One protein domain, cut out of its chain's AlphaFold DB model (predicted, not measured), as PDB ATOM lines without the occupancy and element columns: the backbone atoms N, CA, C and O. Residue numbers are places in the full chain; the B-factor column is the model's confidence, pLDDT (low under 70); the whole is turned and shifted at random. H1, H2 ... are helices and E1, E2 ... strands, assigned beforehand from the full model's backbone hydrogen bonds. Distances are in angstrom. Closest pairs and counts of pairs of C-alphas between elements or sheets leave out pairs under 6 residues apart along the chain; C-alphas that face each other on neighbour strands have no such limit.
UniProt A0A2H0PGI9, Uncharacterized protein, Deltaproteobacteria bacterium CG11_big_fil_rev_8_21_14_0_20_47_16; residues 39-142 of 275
ATOM      1  N   PRO A  39     -40.675 -43.911  57.561       61.41
ATOM      2  CA  PRO A  39     -39.811 -43.934  56.399       61.41
ATOM      3  C   PRO A  39     -38.680 -42.923  56.590       61.41
ATOM      4  O   PRO A  39     -38.938 -41.735  56.769       61.41
ATOM      5  N   ALA A  40     -37.423 -43.379  56.563       67.62
ATOM      6  CA  ALA A  40     -36.293 -42.467  56.699       67.62
ATOM      7  C   ALA A  40     -36.397 -41.368  55.622       67.62
ATOM      8  O   ALA A  40     -36.637 -41.704  54.451       67.62
ATOM      9  N   PRO A  41     -36.224 -40.083  55.979       77.00
ATOM     10  CA  PRO A  41     -36.419 -38.985  55.042       77.00
ATOM     11  C   PRO A  41     -35.427 -39.109  53.886       77.00
ATOM     12  O   PRO A  41     -34.240 -39.375  54.103       77.00
ATOM     13  N   VAL A  42     -35.921 -38.965  52.660       86.69
ATOM     14  CA  VAL A  42     -35.118 -39.053  51.433       86.69
ATOM     15  C   VAL A  42     -34.641 -37.657  51.054       86.69
ATOM     16  O   VAL A  42     -35.414 -36.702  51.088       86.69
ATOM     17  N   ASN A  43     -33.367 -37.530  50.681       90.38
ATOM     18  CA  ASN A  43     -32.853 -36.284  50.125       90.38
ATOM     19  C   ASN A  43     -33.350 -36.151  48.676       90.38
ATOM     20  O   ASN A  43     -32.782 -36.746  47.762       90.38
ATOM     21  N   ILE A  44     -34.439 -35.401  48.486       91.69
ATOM     22  CA  ILE A  44     -35.091 -35.231  47.180       91.69
ATOM     23  C   ILE A  44     -34.166 -34.543  46.173       91.69
ATOM     24  O   ILE A  44     -34.159 -34.928  45.009       91.69
ATOM     25  N   ASP A  45     -33.355 -33.574  46.605       91.75
ATOM     26  CA  ASP A  45     -32.405 -32.888  45.721       91.75
ATOM     27  C   ASP A  45     -31.372 -33.859  45.157       91.75
ATOM     28  O   ASP A  45     -31.163 -33.911  43.943       91.75
ATOM     29  N   GLN A  46     -30.783 -34.679  46.029       92.56
ATOM     30  CA  GLN A  46     -29.836 -35.704  45.606       92.56
ATOM     31  C   GLN A  46     -30.506 -36.749  44.709       92.56
ATOM     32  O   GLN A  46     -29.921 -37.162  43.713       92.56
ATOM     33  N   LEU A  47     -31.743 -37.148  45.022       91.69
ATOM     34  CA  LEU A  47     -32.483 -38.111  44.210       91.69
ATOM     35  C   LEU A  47     -32.764 -37.572  42.799       91.69
ATOM     36  O   LEU A  47     -32.603 -38.310  41.834       91.69
ATOM     37  N   ILE A  48     -33.132 -36.295  42.654       91.19
ATOM     38  CA  ILE A  48     -33.318 -35.655  41.340       91.19
ATOM     39  C   ILE A  48     -32.003 -35.637  40.559       91.19
ATOM     40  O   ILE A  48     -31.995 -35.955  39.370       91.19
ATOM     41  N   GLN A  49     -30.893 -35.277  41.207       90.88
ATOM     42  CA  GLN A  49     -29.577 -35.294  40.566       90.88
ATOM     43  C   GLN A  49     -29.206 -36.700  40.086       90.88
ATOM     44  O   GLN A  49     -28.785 -36.862  38.942       90.88
ATOM     45  N   ASP A  50     -29.415 -37.714  40.927       91.00
ATOM     46  CA  ASP A  50     -29.106 -39.106  40.598       91.00
ATOM     47  C   ASP A  50     -30.014 -39.645  39.480       91.00
ATOM     48  O   ASP A  50     -29.537 -40.356  38.599       91.00
ATOM     49  N   LEU A  51     -31.298 -39.263  39.461       89.50
ATOM     50  CA  LEU A  51     -32.230 -39.604  38.381       89.50
ATOM     51  C   LEU A  51     -31.840 -38.940  37.057       89.50
ATOM     52  O   LEU A  51     -31.864 -39.594  36.021       89.50
ATOM     53  N   ASN A  52     -31.426 -37.671  37.074       86.44
ATOM     54  CA  ASN A  52     -30.953 -36.977  35.872       86.44
ATOM     55  C   ASN A  52     -29.620 -37.532  35.350       86.44
ATOM     56  O   ASN A  52     -29.342 -37.440  34.156       86.44
ATOM     57  N   ALA A  53     -28.806 -38.112  36.232       87.75
ATOM     58  CA  ALA A  53     -27.572 -38.803  35.877       87.75
ATOM     59  C   ALA A  53     -27.796 -40.260  35.430       87.75
ATOM     60  O   ALA A  53     -26.834 -40.925  35.042       87.75
ATOM     61  N   LEU A  54     -29.032 -40.775  35.475       86.44
ATOM     62  CA  LEU A  54     -29.345 -42.145  35.082       86.44
ATOM     63  C   LEU A  54     -29.101 -42.346  33.584       86.44
ATOM     64  O   LEU A  54     -29.865 -41.890  32.732       86.44
ATOM     65  N   THR A  55     -28.033 -43.069  33.267       80.62
ATOM     66  CA  THR A  55     -27.677 -43.425  31.893       80.62
ATOM     67  C   THR A  55     -28.306 -44.757  31.495       80.62
ATOM     68  O   THR A  55     -28.465 -45.656  32.323       80.62
ATOM     69  N   THR A  56     -28.682 -44.902  30.220       81.19
ATOM     70  CA  THR A  56     -29.229 -46.160  29.685       81.19
ATOM     71  C   THR A  56     -28.773 -46.417  28.256       81.19
ATOM     72  O   THR A  56     -28.176 -45.544  27.629       81.19
ATOM     73  N   SER A  57     -29.092 -47.600  27.720       75.38
ATOM     74  CA  SER A  57     -28.890 -47.944  26.305       75.38
ATOM     75  C   SER A  57     -29.593 -46.987  25.334       75.38
ATOM     76  O   SER A  57     -29.214 -46.903  24.170       75.38
ATOM     77  N   SER A  58     -30.604 -46.266  25.817       68.44
ATOM     78  CA  SER A  58     -31.362 -45.255  25.085       68.44
ATOM     79  C   SER A  58     -31.166 -43.888  25.758       68.44
ATOM     80  O   SER A  58     -30.835 -43.800  26.941       68.44
ATOM     81  N   ARG A  59     -31.368 -42.768  25.056       62.38
ATOM     82  CA  ARG A  59     -31.449 -41.475  25.760       62.38
ATOM     83  C   ARG A  59     -32.805 -41.385  26.455       62.38
ATOM     84  O   ARG A  59     -33.773 -40.946  25.843       62.38
ATOM     85  N   ILE A  60     -32.871 -41.786  27.721       66.25
ATOM     86  CA  ILE A  60     -34.001 -41.436  28.580       66.25
ATOM     87  C   ILE A  60     -34.056 -39.910  28.686       66.25
ATOM     88  O   ILE A  60     -33.062 -39.268  29.028       66.25
ATOM     89  N   LYS A  61     -35.230 -39.329  28.443       64.75
ATOM     90  CA  LYS A  61     -35.513 -37.945  28.825       64.75
ATOM     91  C   LYS A  61     -36.218 -37.960  30.174       64.75
ATOM     92  O   LYS A  61     -37.428 -38.143  30.236       64.75
ATOM     93  N   MET A  62     -35.460 -37.777  31.252       70.06
ATOM     94  CA  MET A  62     -36.065 -37.533  32.561       70.06
ATOM     95  C   MET A  62     -36.788 -36.181  32.555       70.06
ATOM     96  O   MET A  62     -36.397 -35.256  31.835       70.06
ATOM     97  N   LEU A  63     -37.866 -36.075  33.339       68.75
ATOM     98  CA  LEU A  63     -38.578 -34.811  33.529       68.75
ATOM     99  C   LEU A  63     -37.627 -33.741  34.061       68.75
ATOM    100  O   LEU A  63     -36.705 -34.030  34.825       68.75
ATOM    101  N   LYS A  64     -37.898 -32.482  33.707       78.25
ATOM    102  CA  LYS A  64     -37.190 -31.350  34.308       78.25
ATOM    103  C   LYS A  64     -37.339 -31.383  35.827       78.25
ATOM    104  O   LYS A  64     -38.385 -31.787  36.347       78.25
ATOM    105  N   ALA A  65     -36.314 -30.915  36.537       80.25
ATOM    106  CA  ALA A  65     -36.284 -30.918  37.998       80.25
ATOM    107  C   ALA A  65     -37.508 -30.212  38.606       80.25
ATOM    108  O   ALA A  65     -38.053 -30.691  39.600       80.25
ATOM    109  N   GLU A  66     -37.976 -29.122  37.984       83.50
ATOM    110  CA  GLU A  66     -39.175 -28.388  38.417       83.50
ATOM    111  C   GLU A  66     -40.447 -29.253  38.397       83.50
ATOM    112  O   GLU A  66     -41.307 -29.110  39.262       83.50
ATOM    113  N   THR A  67     -40.561 -30.164  37.428       85.69
ATOM    114  CA  THR A  67     -41.711 -31.067  37.276       85.69
ATOM    115  C   THR A  67     -41.561 -32.323  38.130       85.69
ATOM    116  O   THR A  67     -42.539 -32.820  38.681       85.69
ATOM    117  N   LEU A  68     -40.336 -32.836  38.273       86.88
ATOM    118  CA  LEU A  68     -40.060 -34.070  39.007       86.88
ATOM    119  C   LEU A  68     -40.135 -33.879  40.529       86.88
ATOM    120  O   LEU A  68     -40.607 -34.761  41.244       86.88
ATOM    121  N   ARG A  69     -39.700 -32.720  41.036       92.31
ATOM    122  CA  ARG A  69     -39.687 -32.405  42.471       92.31
ATOM    123  C   ARG A  69     -41.039 -32.598  43.169       92.31
ATOM    124  O   ARG A  69     -41.043 -33.341  44.151       92.31
ATOM    125  N   PRO A  70     -42.161 -32.003  42.718       91.50
ATOM    126  CA  PRO A  70     -43.446 -32.182  43.395       91.50
ATOM    127  C   PRO A  70     -43.904 -33.647  43.393       91.50
ATOM    128  O   PRO A  70     -44.425 -34.125  44.398       91.50
ATOM    129  N   VAL A  71     -43.636 -34.389  42.311       90.00
ATOM    130  CA  VAL A  71     -43.960 -35.823  42.213       90.00
ATOM    131  C   VAL A  71     -43.161 -36.634  43.236       90.00
ATOM    132  O   VAL A  71     -43.727 -37.442  43.971       90.00
ATOM    133  N   LEU A  72     -41.849 -36.402  43.339       91.12
ATOM    134  CA  LEU A  72     -41.000 -37.097  44.309       91.12
ATOM    135  C   LEU A  72     -41.336 -36.716  45.752       91.12
ATOM    136  O   LEU A  72     -41.341 -37.586  46.619       91.12
ATOM    137  N   GLN A  73     -41.646 -35.445  46.014       90.81
ATOM    138  CA  GLN A  73     -42.102 -34.999  47.331       90.81
ATOM    139  C   GLN A  73     -43.384 -35.721  47.741       90.81
ATOM    140  O   GLN A  73     -43.459 -36.188  48.867       90.81
ATOM    141  N   GLN A  74     -44.340 -35.883  46.824       89.06
ATOM    142  CA  GLN A  74     -45.564 -36.636  47.087       89.06
ATOM    143  C   GLN A  74     -45.289 -38.127  47.341       89.06
ATOM    144  O   GLN A  74     -45.890 -38.722  48.233       89.06
ATOM    145  N   ILE A  75     -44.388 -38.748  46.570       89.06
ATOM    146  CA  ILE A  75     -44.034 -40.166  46.746       89.06
ATOM    147  C   ILE A  75     -43.381 -40.397  48.110       89.06
ATOM    148  O   ILE A  75     -43.748 -41.338  48.810       89.06
ATOM    149  N   PHE A  76     -42.420 -39.554  48.484       88.00
ATOM    150  CA  PHE A  76     -41.609 -39.716  49.691       88.00
ATOM    151  C   PHE A  76     -42.123 -38.916  50.893       88.00
ATOM    152  O   PHE A  76     -41.405 -38.784  51.887       88.00
ATOM    153  N   ASP A  77     -43.353 -38.413  50.820       83.62
ATOM    154  CA  ASP A  77     -44.000 -37.697  51.912       83.62
ATOM    155  C   ASP A  77     -44.166 -38.616  53.130       83.62
ATOM    156  O   ASP A  77     -44.868 -39.629  53.089       83.62
ATOM    157  N   THR A  78     -43.502 -38.255  54.227       74.88
ATOM    158  CA  THR A  78     -43.531 -38.995  55.492       74.88
ATOM    159  C   THR A  78     -44.758 -38.674  56.346       74.88
ATOM    160  O   THR A  78     -44.951 -39.316  57.373       74.88
ATOM    161  N   SER A  79     -45.570 -37.679  55.966       71.31
ATOM    162  CA  SER A  79     -46.831 -37.359  56.650       71.31
ATOM    163  C   SER A  79     -47.951 -38.357  56.327       71.31
ATOM    164  O   SER A  79     -48.911 -38.479  57.086       71.31
ATOM    165  N   HIS A  80     -47.802 -39.113  55.235       68.31
ATOM    166  CA  HIS A  80     -48.723 -40.166  54.825       68.31
ATOM    167  C   HIS A  80     -48.211 -41.547  55.244       68.31
ATOM    168  O   HIS A  80     -47.013 -41.826  55.241       68.31
ATOM    169  N   VAL A  81     -49.142 -42.453  55.550       71.69
ATOM    170  CA  VAL A  81     -48.851 -43.832  55.970       71.69
ATOM    171  C   VAL A  81     -48.530 -44.705  54.746       71.69
ATOM    172  O   VAL A  81     -49.204 -45.693  54.510       71.69
ATOM    173  N   ASN A  82     -47.553 -44.334  53.918       75.06
ATOM    174  CA  ASN A  82     -47.107 -45.156  52.786       75.06
ATOM    175  C   ASN A  82     -45.854 -45.946  53.185       75.06
ATOM    176  O   ASN A  82     -44.937 -45.390  53.791       75.06
ATOM    177  N   SER A  83     -45.780 -47.227  52.821       77.44
ATOM    178  CA  SER A  83     -44.593 -48.036  53.122       77.44
ATOM    179  C   SER A  83     -43.417 -47.724  52.203       77.44
ATOM    180  O   SER A  83     -43.611 -47.296  51.061       77.44
ATOM    181  N   LYS A  84     -42.178 -47.990  52.645       80.00
ATOM    182  CA  LYS A  84     -40.984 -47.780  51.807       80.00
ATOM    183  C   LYS A  84     -41.043 -48.591  50.523       80.00
ATOM    184  O   LYS A  84     -40.644 -48.102  49.466       80.00
ATOM    185  N   LEU A  85     -41.586 -49.804  50.596       82.25
ATOM    186  CA  LEU A  85     -41.763 -50.648  49.422       82.25
ATOM    187  C   LEU A  85     -42.750 -50.031  48.415       82.25
ATOM    188  O   LEU A  85     -42.496 -50.057  47.211       82.25
ATOM    189  N   GLN A  86     -43.838 -49.410  48.881       86.56
ATOM    190  CA  GLN A  86     -44.751 -48.684  47.998       86.56
ATOM    191  C   GLN A  86     -44.078 -47.454  47.374       86.56
ATOM    192  O   GLN A  86     -44.207 -47.241  46.166       86.56
ATOM    193  N   GLN A  87     -43.343 -46.663  48.168       87.12
ATOM    194  CA  GLN A  87     -42.589 -45.497  47.679       87.12
ATOM    195  C   GLN A  87     -41.613 -45.901  46.565       87.12
ATOM    196  O   GLN A  87     -41.538 -45.246  45.525       87.12
ATOM    197  N   PHE A  88     -40.930 -47.033  46.746       88.38
ATOM    198  CA  PHE A  88     -40.028 -47.605  45.752       88.38
ATOM    199  C   PHE A  88     -40.725 -47.936  44.431       88.38
ATOM    200  O   PHE A  88     -40.295 -47.471  43.375       88.38
ATOM    201  N   TYR A  89     -41.809 -48.713  44.462       91.00
ATOM    202  CA  TYR A  89     -42.492 -49.086  43.223       91.00
ATOM    203  C   TYR A  89     -43.155 -47.882  42.538       91.00
ATOM    204  O   TYR A  89     -43.213 -47.844  41.310       91.00
ATOM    205  N   ARG A  90     -43.594 -46.864  43.294       90.12
ATOM    206  CA  ARG A  90     -44.056 -45.594  42.709       90.12
ATOM    207  C   ARG A  90     -42.923 -44.852  42.001       90.12
ATOM    208  O   ARG A  90     -43.129 -44.383  40.886       90.12
ATOM    209  N   LEU A  91     -41.725 -44.799  42.592       90.62
ATOM    210  CA  LEU A  91     -40.546 -44.236  41.928       90.62
ATOM    211  C   LEU A  91     -40.223 -44.987  40.628       90.62
ATOM    212  O   LEU A  91     -39.987 -44.352  39.602       90.62
ATOM    213  N   LEU A  92     -40.254 -46.324  40.641       91.06
ATOM    214  CA  LEU A  92     -40.061 -47.108  39.419       91.06
ATOM    215  C   LEU A  92     -41.135 -46.800  38.371       91.06
ATOM    216  O   LEU A  92     -40.812 -46.701  37.193       91.06
ATOM    217  N   ASN A  93     -42.392 -46.608  38.773       88.94
ATOM    218  CA  ASN A  93     -43.449 -46.238  37.837       88.94
ATOM    219  C   ASN A  93     -43.173 -44.878  37.170       88.94
ATOM    220  O   ASN A  93     -43.257 -44.779  35.950       88.94
ATOM    221  N   VAL A  94     -42.727 -43.875  37.937       88.00
ATOM    222  CA  VAL A  94     -42.301 -42.572  37.389       88.00
ATOM    223  C   VAL A  94     -41.137 -42.738  36.417       88.00
ATOM    224  O   VAL A  94     -41.154 -42.160  35.331       88.00
ATOM    225  N   ILE A  95     -40.125 -43.540  36.762       87.31
ATOM    226  CA  ILE A  95     -39.018 -43.830  35.842       87.31
ATOM    227  C   ILE A  95     -39.574 -44.445  34.560       87.31
ATOM    228  O   ILE A  95     -39.223 -43.994  33.472       87.31
ATOM    229  N   ALA A  96     -40.459 -45.432  34.666       87.12
ATOM    230  CA  ALA A  96     -40.996 -46.134  33.516       87.12
ATOM    231  C   ALA A  96     -41.780 -45.224  32.563       87.12
ATOM    232  O   ALA A  96     -41.502 -45.231  31.365       87.12
ATOM    233  N   GLU A  97     -42.684 -44.401  33.093       82.44
ATOM    234  CA  GLU A  97     -43.483 -43.441  32.320       82.44
ATOM    235  C   GLU A  97     -42.614 -42.455  31.527       82.44
ATOM    236  O   GLU A  97     -42.971 -42.069  30.418       82.44
ATOM    237  N   ASN A  98     -41.440 -42.102  32.056       77.50
ATOM    238  CA  ASN A  98     -40.521 -41.151  31.426       77.50
ATOM    239  C   ASN A  98     -39.422 -41.811  30.575       77.50
ATOM    240  O   ASN A  98     -38.766 -41.149  29.774       77.50
ATOM    241  N   SER A  99     -39.214 -43.119  30.725       73.94
ATOM    242  CA  SER A  99     -38.203 -43.881  29.975       73.94
ATOM    243  C   SER A  99     -38.766 -44.545  28.722       73.94
ATOM    244  O   SER A  99     -38.024 -44.803  27.781       73.94
ATOM    245  N   LEU A 100     -40.064 -44.853  28.723       63.12
ATOM    246  CA  LEU A 100     -40.737 -45.669  27.709       63.12
ATOM    247  C   LEU A 100     -41.502 -44.835  26.673       63.12
ATOM    248  O   LEU A 100     -42.437 -45.336  26.052       63.12
ATOM    249  N   ALA A 101     -41.109 -43.571  26.485       55.50
ATOM    250  CA  ALA A 101     -41.771 -42.649  25.564       55.50
ATOM    251  C   ALA A 101     -41.745 -43.118  24.092       55.50
ATOM    252  O   ALA A 101     -42.591 -42.683  23.316       55.50
ATOM    253  N   ASP A 102     -40.851 -44.049  23.729       52.47
ATOM    254  CA  ASP A 102     -40.772 -44.644  22.393       52.47
ATOM    255  C   ASP A 102     -41.150 -46.138  22.416       52.47
ATOM    256  O   ASP A 102     -40.578 -46.965  23.128       52.47
ATOM    257  N   ILE A 103     -42.173 -46.472  21.633       51.47
ATOM    258  CA  ILE A 103     -42.918 -47.734  21.653       51.47
ATOM    259  C   ILE A 103     -42.013 -48.923  21.274       51.47
ATOM    260  O   ILE A 103     -41.476 -48.988  20.172       51.47
ATOM    261  N   GLY A 104     -41.906 -49.909  22.171       56.41
ATOM    262  CA  GLY A 104     -41.474 -51.278  21.851       56.41
ATOM    263  C   GLY A 104     -39.984 -51.601  21.997       56.41
ATOM    264  O   GLY A 104     -39.635 -52.781  22.007       56.41
ATOM    265  N   MET A 105     -39.104 -50.611  22.171       68.62
ATOM    266  CA  MET A 105     -37.687 -50.869  22.451       68.62
ATOM    267  C   MET A 105     -37.440 -50.832  23.957       68.62
ATOM    268  O   MET A 105     -37.575 -49.793  24.596       68.62
ATOM    269  N   GLY A 106     -37.110 -51.980  24.550       80.12
ATOM    270  CA  GLY A 106     -36.774 -52.004  25.968       80.12
ATOM    271  C   GLY A 106     -35.441 -51.307  26.254       80.12
ATOM    272  O   GLY A 106     -34.531 -51.272  25.425       80.12
ATOM    273  N   VAL A 107     -35.346 -50.752  27.452       87.06
ATOM    274  CA  VAL A 107     -34.262 -49.910  27.941       87.06
ATOM    275  C   VAL A 107     -33.434 -50.699  28.949       87.06
ATOM    276  O   VAL A 107     -33.965 -51.220  29.930       87.06
ATOM    277  N   GLN A 108     -32.124 -50.778  28.727       90.25
ATOM    278  CA  GLN A 108     -31.187 -51.315  29.710       90.25
ATOM    279  C   GLN A 108     -30.553 -50.168  30.493       90.25
ATOM    280  O   GLN A 108     -29.919 -49.298  29.898       90.25
ATOM    281  N   PHE A 109     -30.685 -50.186  31.817       90.44
ATOM    282  CA  PHE A 109     -30.086 -49.165  32.675       90.44
ATOM    283  C   PHE A 109     -28.607 -49.436  32.936       90.44
ATOM    284  O   PHE A 109     -28.195 -50.593  33.064       90.44
ATOM    285  N   ASP A 110     -27.828 -48.363  33.078       91.31
ATOM    286  CA  ASP A 110     -26.526 -48.447  33.721       91.31
ATOM    287  C   ASP A 110     -26.702 -48.879  35.177       91.31
ATOM    288  O   ASP A 110     -27.411 -48.262  35.978       91.31
ATOM    289  N   VAL A 111     -26.042 -49.977  35.509       92.25
ATOM    290  CA  VAL A 111     -26.202 -50.658  36.789       92.25
ATOM    291  C   VAL A 111     -25.617 -49.826  37.925       92.25
ATOM    292  O   VAL A 111     -26.195 -49.792  39.009       92.25
ATOM    293  N   THR A 112     -24.511 -49.121  37.688       92.06
ATOM    294  CA  THR A 112     -23.861 -48.283  38.705       92.06
ATOM    295  C   THR A 112     -24.781 -47.139  39.131       92.06
ATOM    296  O   THR A 112     -25.052 -46.962  40.320       92.06
ATOM    297  N   SER A 113     -25.330 -46.416  38.155       90.50
ATOM    298  CA  SER A 113     -26.274 -45.316  38.367       90.50
ATOM    299  C   SER A 113     -27.570 -45.808  39.011       90.50
ATOM    300  O   SER A 113     -28.048 -45.218  39.980       90.50
ATOM    301  N   ALA A 114     -28.114 -46.935  38.542       90.88
ATOM    302  CA  ALA A 114     -29.334 -47.496  39.107       90.88
ATOM    303  C   ALA A 114     -29.158 -47.942  40.568       90.88
ATOM    304  O   ALA A 114     -29.991 -47.614  41.412       90.88
ATOM    305  N   ARG A 115     -28.054 -48.626  40.903       91.62
ATOM    306  CA  ARG A 115     -27.729 -49.003  42.290       91.62
ATOM    307  C   ARG A 115     -27.628 -47.775  43.195       91.62
ATOM    308  O   ARG A 115     -28.166 -47.800  44.298       91.62
ATOM    309  N   LYS A 116     -27.003 -46.691  42.717       90.25
ATOM    310  CA  LYS A 116     -26.919 -45.424  43.456       90.25
ATOM    311  C   LYS A 116     -28.310 -44.876  43.785       90.25
ATOM    312  O   LYS A 116     -28.574 -44.571  44.942       90.25
ATOM    313  N   ILE A 117     -29.224 -44.845  42.810       90.25
ATOM    314  CA  ILE A 117     -30.610 -44.388  43.012       90.25
ATOM    315  C   ILE A 117     -31.330 -45.228  44.075       90.25
ATOM    316  O   ILE A 117     -32.009 -44.662  44.929       90.25
ATOM    317  N   LEU A 118     -31.166 -46.556  44.063       88.75
ATOM    318  CA  LEU A 118     -31.788 -47.448  45.052       88.75
ATOM    319  C   LEU A 118     -31.344 -47.134  46.491       88.75
ATOM    320  O   LEU A 118     -32.161 -47.184  47.417       88.75
ATOM    321  N   VAL A 119     -30.067 -46.783  46.668       88.00
ATOM    322  CA  VAL A 119     -29.498 -46.376  47.960       88.00
ATOM    323  C   VAL A 119     -29.959 -44.964  48.336       88.00
ATOM    324  O   VAL A 119     -30.440 -44.754  49.450       88.00
ATOM    325  N   THR A 120     -29.904 -44.000  47.410       88.12
ATOM    326  CA  THR A 120     -30.336 -42.608  47.644       88.12
ATOM    327  C   THR A 120     -31.818 -42.524  48.010       88.12
ATOM    328  O   THR A 120     -32.191 -41.789  48.926       88.12
ATOM    329  N   ALA A 121     -32.669 -43.323  47.361       84.81
ATOM    330  CA  ALA A 121     -34.094 -43.432  47.670       84.81
ATOM    331  C   ALA A 121     -34.379 -44.144  49.010       84.81
ATOM    332  O   ALA A 121     -35.537 -44.235  49.426       84.81
ATOM    333  N   LYS A 122     -33.338 -44.638  49.702       81.31
ATOM    334  CA  LYS A 122     -33.416 -45.382  50.970       81.31
ATOM    335  C   LYS A 122     -34.367 -46.580  50.895       81.31
ATOM    336  O   LYS A 122     -35.073 -46.876  51.857       81.31
ATOM    337  N   VAL A 123     -34.399 -47.237  49.734       74.69
ATOM    338  CA  VAL A 123     -35.170 -48.471  49.506       74.69
ATOM    339  C   VAL A 123     -34.464 -49.634  50.185       74.69
ATOM    340  O   VAL A 123     -35.093 -50.423  50.877       74.69
ATOM    341  N   PHE A 124     -33.141 -49.680  50.034       75.50
ATOM    342  CA  PHE A 124     -32.267 -50.606  50.734       75.50
ATOM    343  C   PHE A 124     -31.379 -49.808  51.683       75.50
ATOM    344  O   PHE A 124     -30.700 -48.872  51.260       75.50
ATOM    345  N   GLN A 125     -31.412 -50.153  52.971       70.06
ATOM    346  CA  GLN A 125     -30.514 -49.551  53.963       70.06
ATOM    347  C   GLN A 125     -29.085 -50.083  53.814       70.06
ATOM    348  O   GLN A 125     -28.128 -49.344  54.027       70.06
ATOM    349  N   ASP A 126     -28.956 -51.351  53.416       77.31
ATOM    350  CA  ASP A 126     -27.679 -52.004  53.166       77.31
ATOM    351  C   ASP A 126     -27.309 -51.912  51.671       77.31
ATOM    352  O   ASP A 126     -28.019 -52.485  50.832       77.31
ATOM    353  N   PRO A 127     -26.213 -51.220  51.304       83.75
ATOM    354  CA  PRO A 127     -25.744 -51.154  49.922       83.75
ATOM    355  C   PRO A 127     -25.219 -52.499  49.394       83.75
ATOM    356  O   PRO A 127     -25.084 -52.648  48.176       83.75
ATOM    357  N   ALA A 128     -24.952 -53.484  50.261       87.38
ATOM    358  CA  ALA A 128     -24.504 -54.809  49.849       87.38
ATOM    359  C   ALA A 128     -25.565 -55.539  49.016       87.38
ATOM    360  O   ALA A 128     -25.225 -56.192  48.033       87.38
ATOM    361  N   PHE A 129     -26.855 -55.376  49.335       85.94
ATOM    362  CA  PHE A 129     -27.909 -56.039  48.567       85.94
ATOM    363  C   PHE A 129     -27.993 -55.525  47.112       85.94
ATOM    364  O   PHE A 129     -27.865 -56.337  46.191       85.94
ATOM    365  N   PRO A 130     -28.109 -54.204  46.842       89.25
ATOM    366  CA  PRO A 130     -28.041 -53.677  45.477       89.25
ATOM    367  C   PRO A 130     -26.758 -54.039  44.716       89.25
ATOM    368  O   PRO A 130     -26.791 -54.128  43.487       89.25
ATOM    369  N   ALA A 131     -25.634 -54.269  45.405       91.06
ATOM    370  CA  ALA A 131     -24.365 -54.625  44.769       91.06
ATOM    371  C   ALA A 131     -24.413 -55.958  43.999       91.06
ATOM    372  O   ALA A 131     -23.616 -56.152  43.078       91.06
ATOM    373  N   HIS A 132     -25.377 -56.833  44.299       92.69
ATOM    374  CA  HIS A 132     -25.606 -58.069  43.551       92.69
ATOM    375  C   HIS A 132     -26.271 -57.848  42.184       92.69
ATOM    376  O   HIS A 132     -26.188 -58.716  41.322       92.69
ATOM    377  N   ILE A 133     -26.937 -56.709  41.947       94.94
ATOM    378  CA  ILE A 133     -27.724 -56.475  40.721       94.94
ATOM    379  C   ILE A 133     -26.795 -56.310  39.524       94.94
ATOM    380  O   ILE A 133     -26.125 -55.294  39.433       94.94
ATOM    381  N   THR A 134     -26.759 -57.238  38.578       96.19
ATOM    382  CA  THR A 134     -25.863 -57.198  37.407       96.19
ATOM    383  C   THR A 134     -26.508 -56.609  36.161       96.19
ATOM    384  O   THR A 134     -25.798 -56.198  35.245       96.19
ATOM    385  N   LYS A 135     -27.842 -56.563  36.097       95.94
ATOM    386  CA  LYS A 135     -28.574 -56.004  34.957       95.94
ATOM    387  C   LYS A 135     -29.959 -55.542  35.383       95.94
ATOM    388  O   LYS A 135     -30.630 -56.221  36.153       95.94
ATOM    389  N   ILE A 136     -30.407 -54.416  34.832       94.31
ATOM    390  CA  ILE A 136     -31.793 -53.958  34.941       94.31
ATOM    391  C   ILE A 136     -32.278 -53.623  33.539       94.31
ATOM    392  O   ILE A 136     -31.662 -52.829  32.827       94.31
ATOM    393  N   TYR A 137     -33.380 -54.245  33.148       92.81
ATOM    394  CA  TYR A 137     -34.017 -54.053  31.860       92.81
ATOM    395  C   TYR A 137     -35.484 -53.699  32.060       92.81
ATOM    396  O   TYR A 137     -36.185 -54.354  32.829       92.81
ATOM    397  N   LEU A 138     -35.946 -52.672  31.364       91.38
ATOM    398  CA  LEU A 138     -37.328 -52.226  31.369       91.38
ATOM    399  C   LEU A 138     -37.892 -52.337  29.962       91.38
ATOM    400  O   LEU A 138     -37.305 -51.838  29.012       91.38
ATOM    401  N   VAL A 139     -39.065 -52.934  29.833       89.31
ATOM    402  CA  VAL A 139     -39.819 -52.963  28.581       89.31
ATOM    403  C   VAL A 139     -41.257 -52.538  28.843       89.31
ATOM    404  O   VAL A 139     -41.799 -52.814  29.913       89.31
ATOM    405  N   SER A 140     -41.878 -51.871  27.875       85.12
ATOM    406  CA  SER A 140     -43.322 -51.625  27.878       85.12
ATOM    407  C   SER A 140     -43.998 -52.615  26.946       85.12
ATOM    408  O   SER A 140     -43.618 -52.723  25.781       85.12
ATOM    409  N   THR A 141     -45.010 -53.324  27.429       79.06
ATOM    410  CA  THR A 141     -45.909 -54.106  26.570       79.06
ATOM    411  C   THR A 141     -47.325 -53.640  26.851       79.06
ATOM    412  O   THR A 141     -47.746 -53.696  28.003       79.06
ATOM    413  N   ASP A 142     -48.037 -53.162  25.830       79.69
ATOM    414  CA  ASP A 142     -49.396 -52.613  25.959       79.69
ATOM    415  C   ASP A 142     -49.496 -51.477  26.995       79.69
ATOM    416  O   ASP A 142     -50.424 -51.429  27.801       79.69
TER     417      ASP A 142
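This is residues 39 to 142 of the 275 residues of an uncharacterized protein of Deltaproteobacteria bacterium CG11_big_fil_rev_8_21_14_0_20_47_16 (UniProt A0A2H0PGI9). Two pairs of helices running opposite ways, H1 with H4 and H2 with H3, are joined where H1 meets H2 at a steep angle. A two-stranded antiparallel ribbon, E1 with E2, bridges from the first turns of H4 to the last turns of H3, and the short H5 packs on H4. The 104 printed residues hold five named helices and two named strands, in the order H1, H2, H3, E1, H4, H5, E2; the class is mostly helix. The whole is compact, with a radius of gyration of the C-alphas of 13.4 A and spans of 38 by 31 by 25 A.

H1, residues 44 to 52, touches H2, residues 65 to 75, at a steep tilt of 59 degrees, opposite ways; Ile 48 and Ala 65 have the closest C-alphas, 6.5 A. H2 and H3, residues 84 to 99, form a helical hairpin at a shallow tilt of 30 degrees; H3 touches H2 with residues 87 to 91 alone, closest at the C-alphas of Ile 75 and Gln 87, 5.6 A. H4, residues 111 to 120, touches H1 at a shallow tilt of 12 degrees, opposite ways, closest at the C-alphas of Asp 50 and Ile 117, 6.0 A. H3 and H4 are only just apart, their closest C-alphas 8.3 A from each other. H5, residues 128 to 131, touches H4, closest at the C-alphas of Arg 115 and Pro 130, 5.7 A. E1, residues 107 to 109, and E2, residues 133 to 141, are antiparallel at 157 degrees; N 107 and O 138 are 2.7 A apart and N 138 and O 107 2.8 A, within hydrogen-bond range. The closest C-alphas of H4 and E2, Val 111 and Lys 135, are 6.1 A apart; those of H3 and E2, Ala 96 and Leu 138, 7.4 A. In H1, H3 and H4 every O i to N i+4 pair is within hydrogen-bond range, in H2 5 of 7; H5 is too short for such a pair.

H1 begins at C-alpha 44 (-35.091, -35.231, 47.180) and is 12.2 A long; H2 measures 14.9 A, H3 22.4 A and H4 14.1 A. E2, 23.2 A long, ends at C-alpha 141 (-45.909, -54.106, 26.570).

The farthest C-alphas, Ser 79 and Met 105, are 37.9 A apart. The printed part has no cut, and the link from H1 to H2, residues 53 to 64, is long. Mean pLDDT of the printed part is 82.9; residues 39 to 40, 58 to 61, 63, 80 and 100 to 105 are under 70.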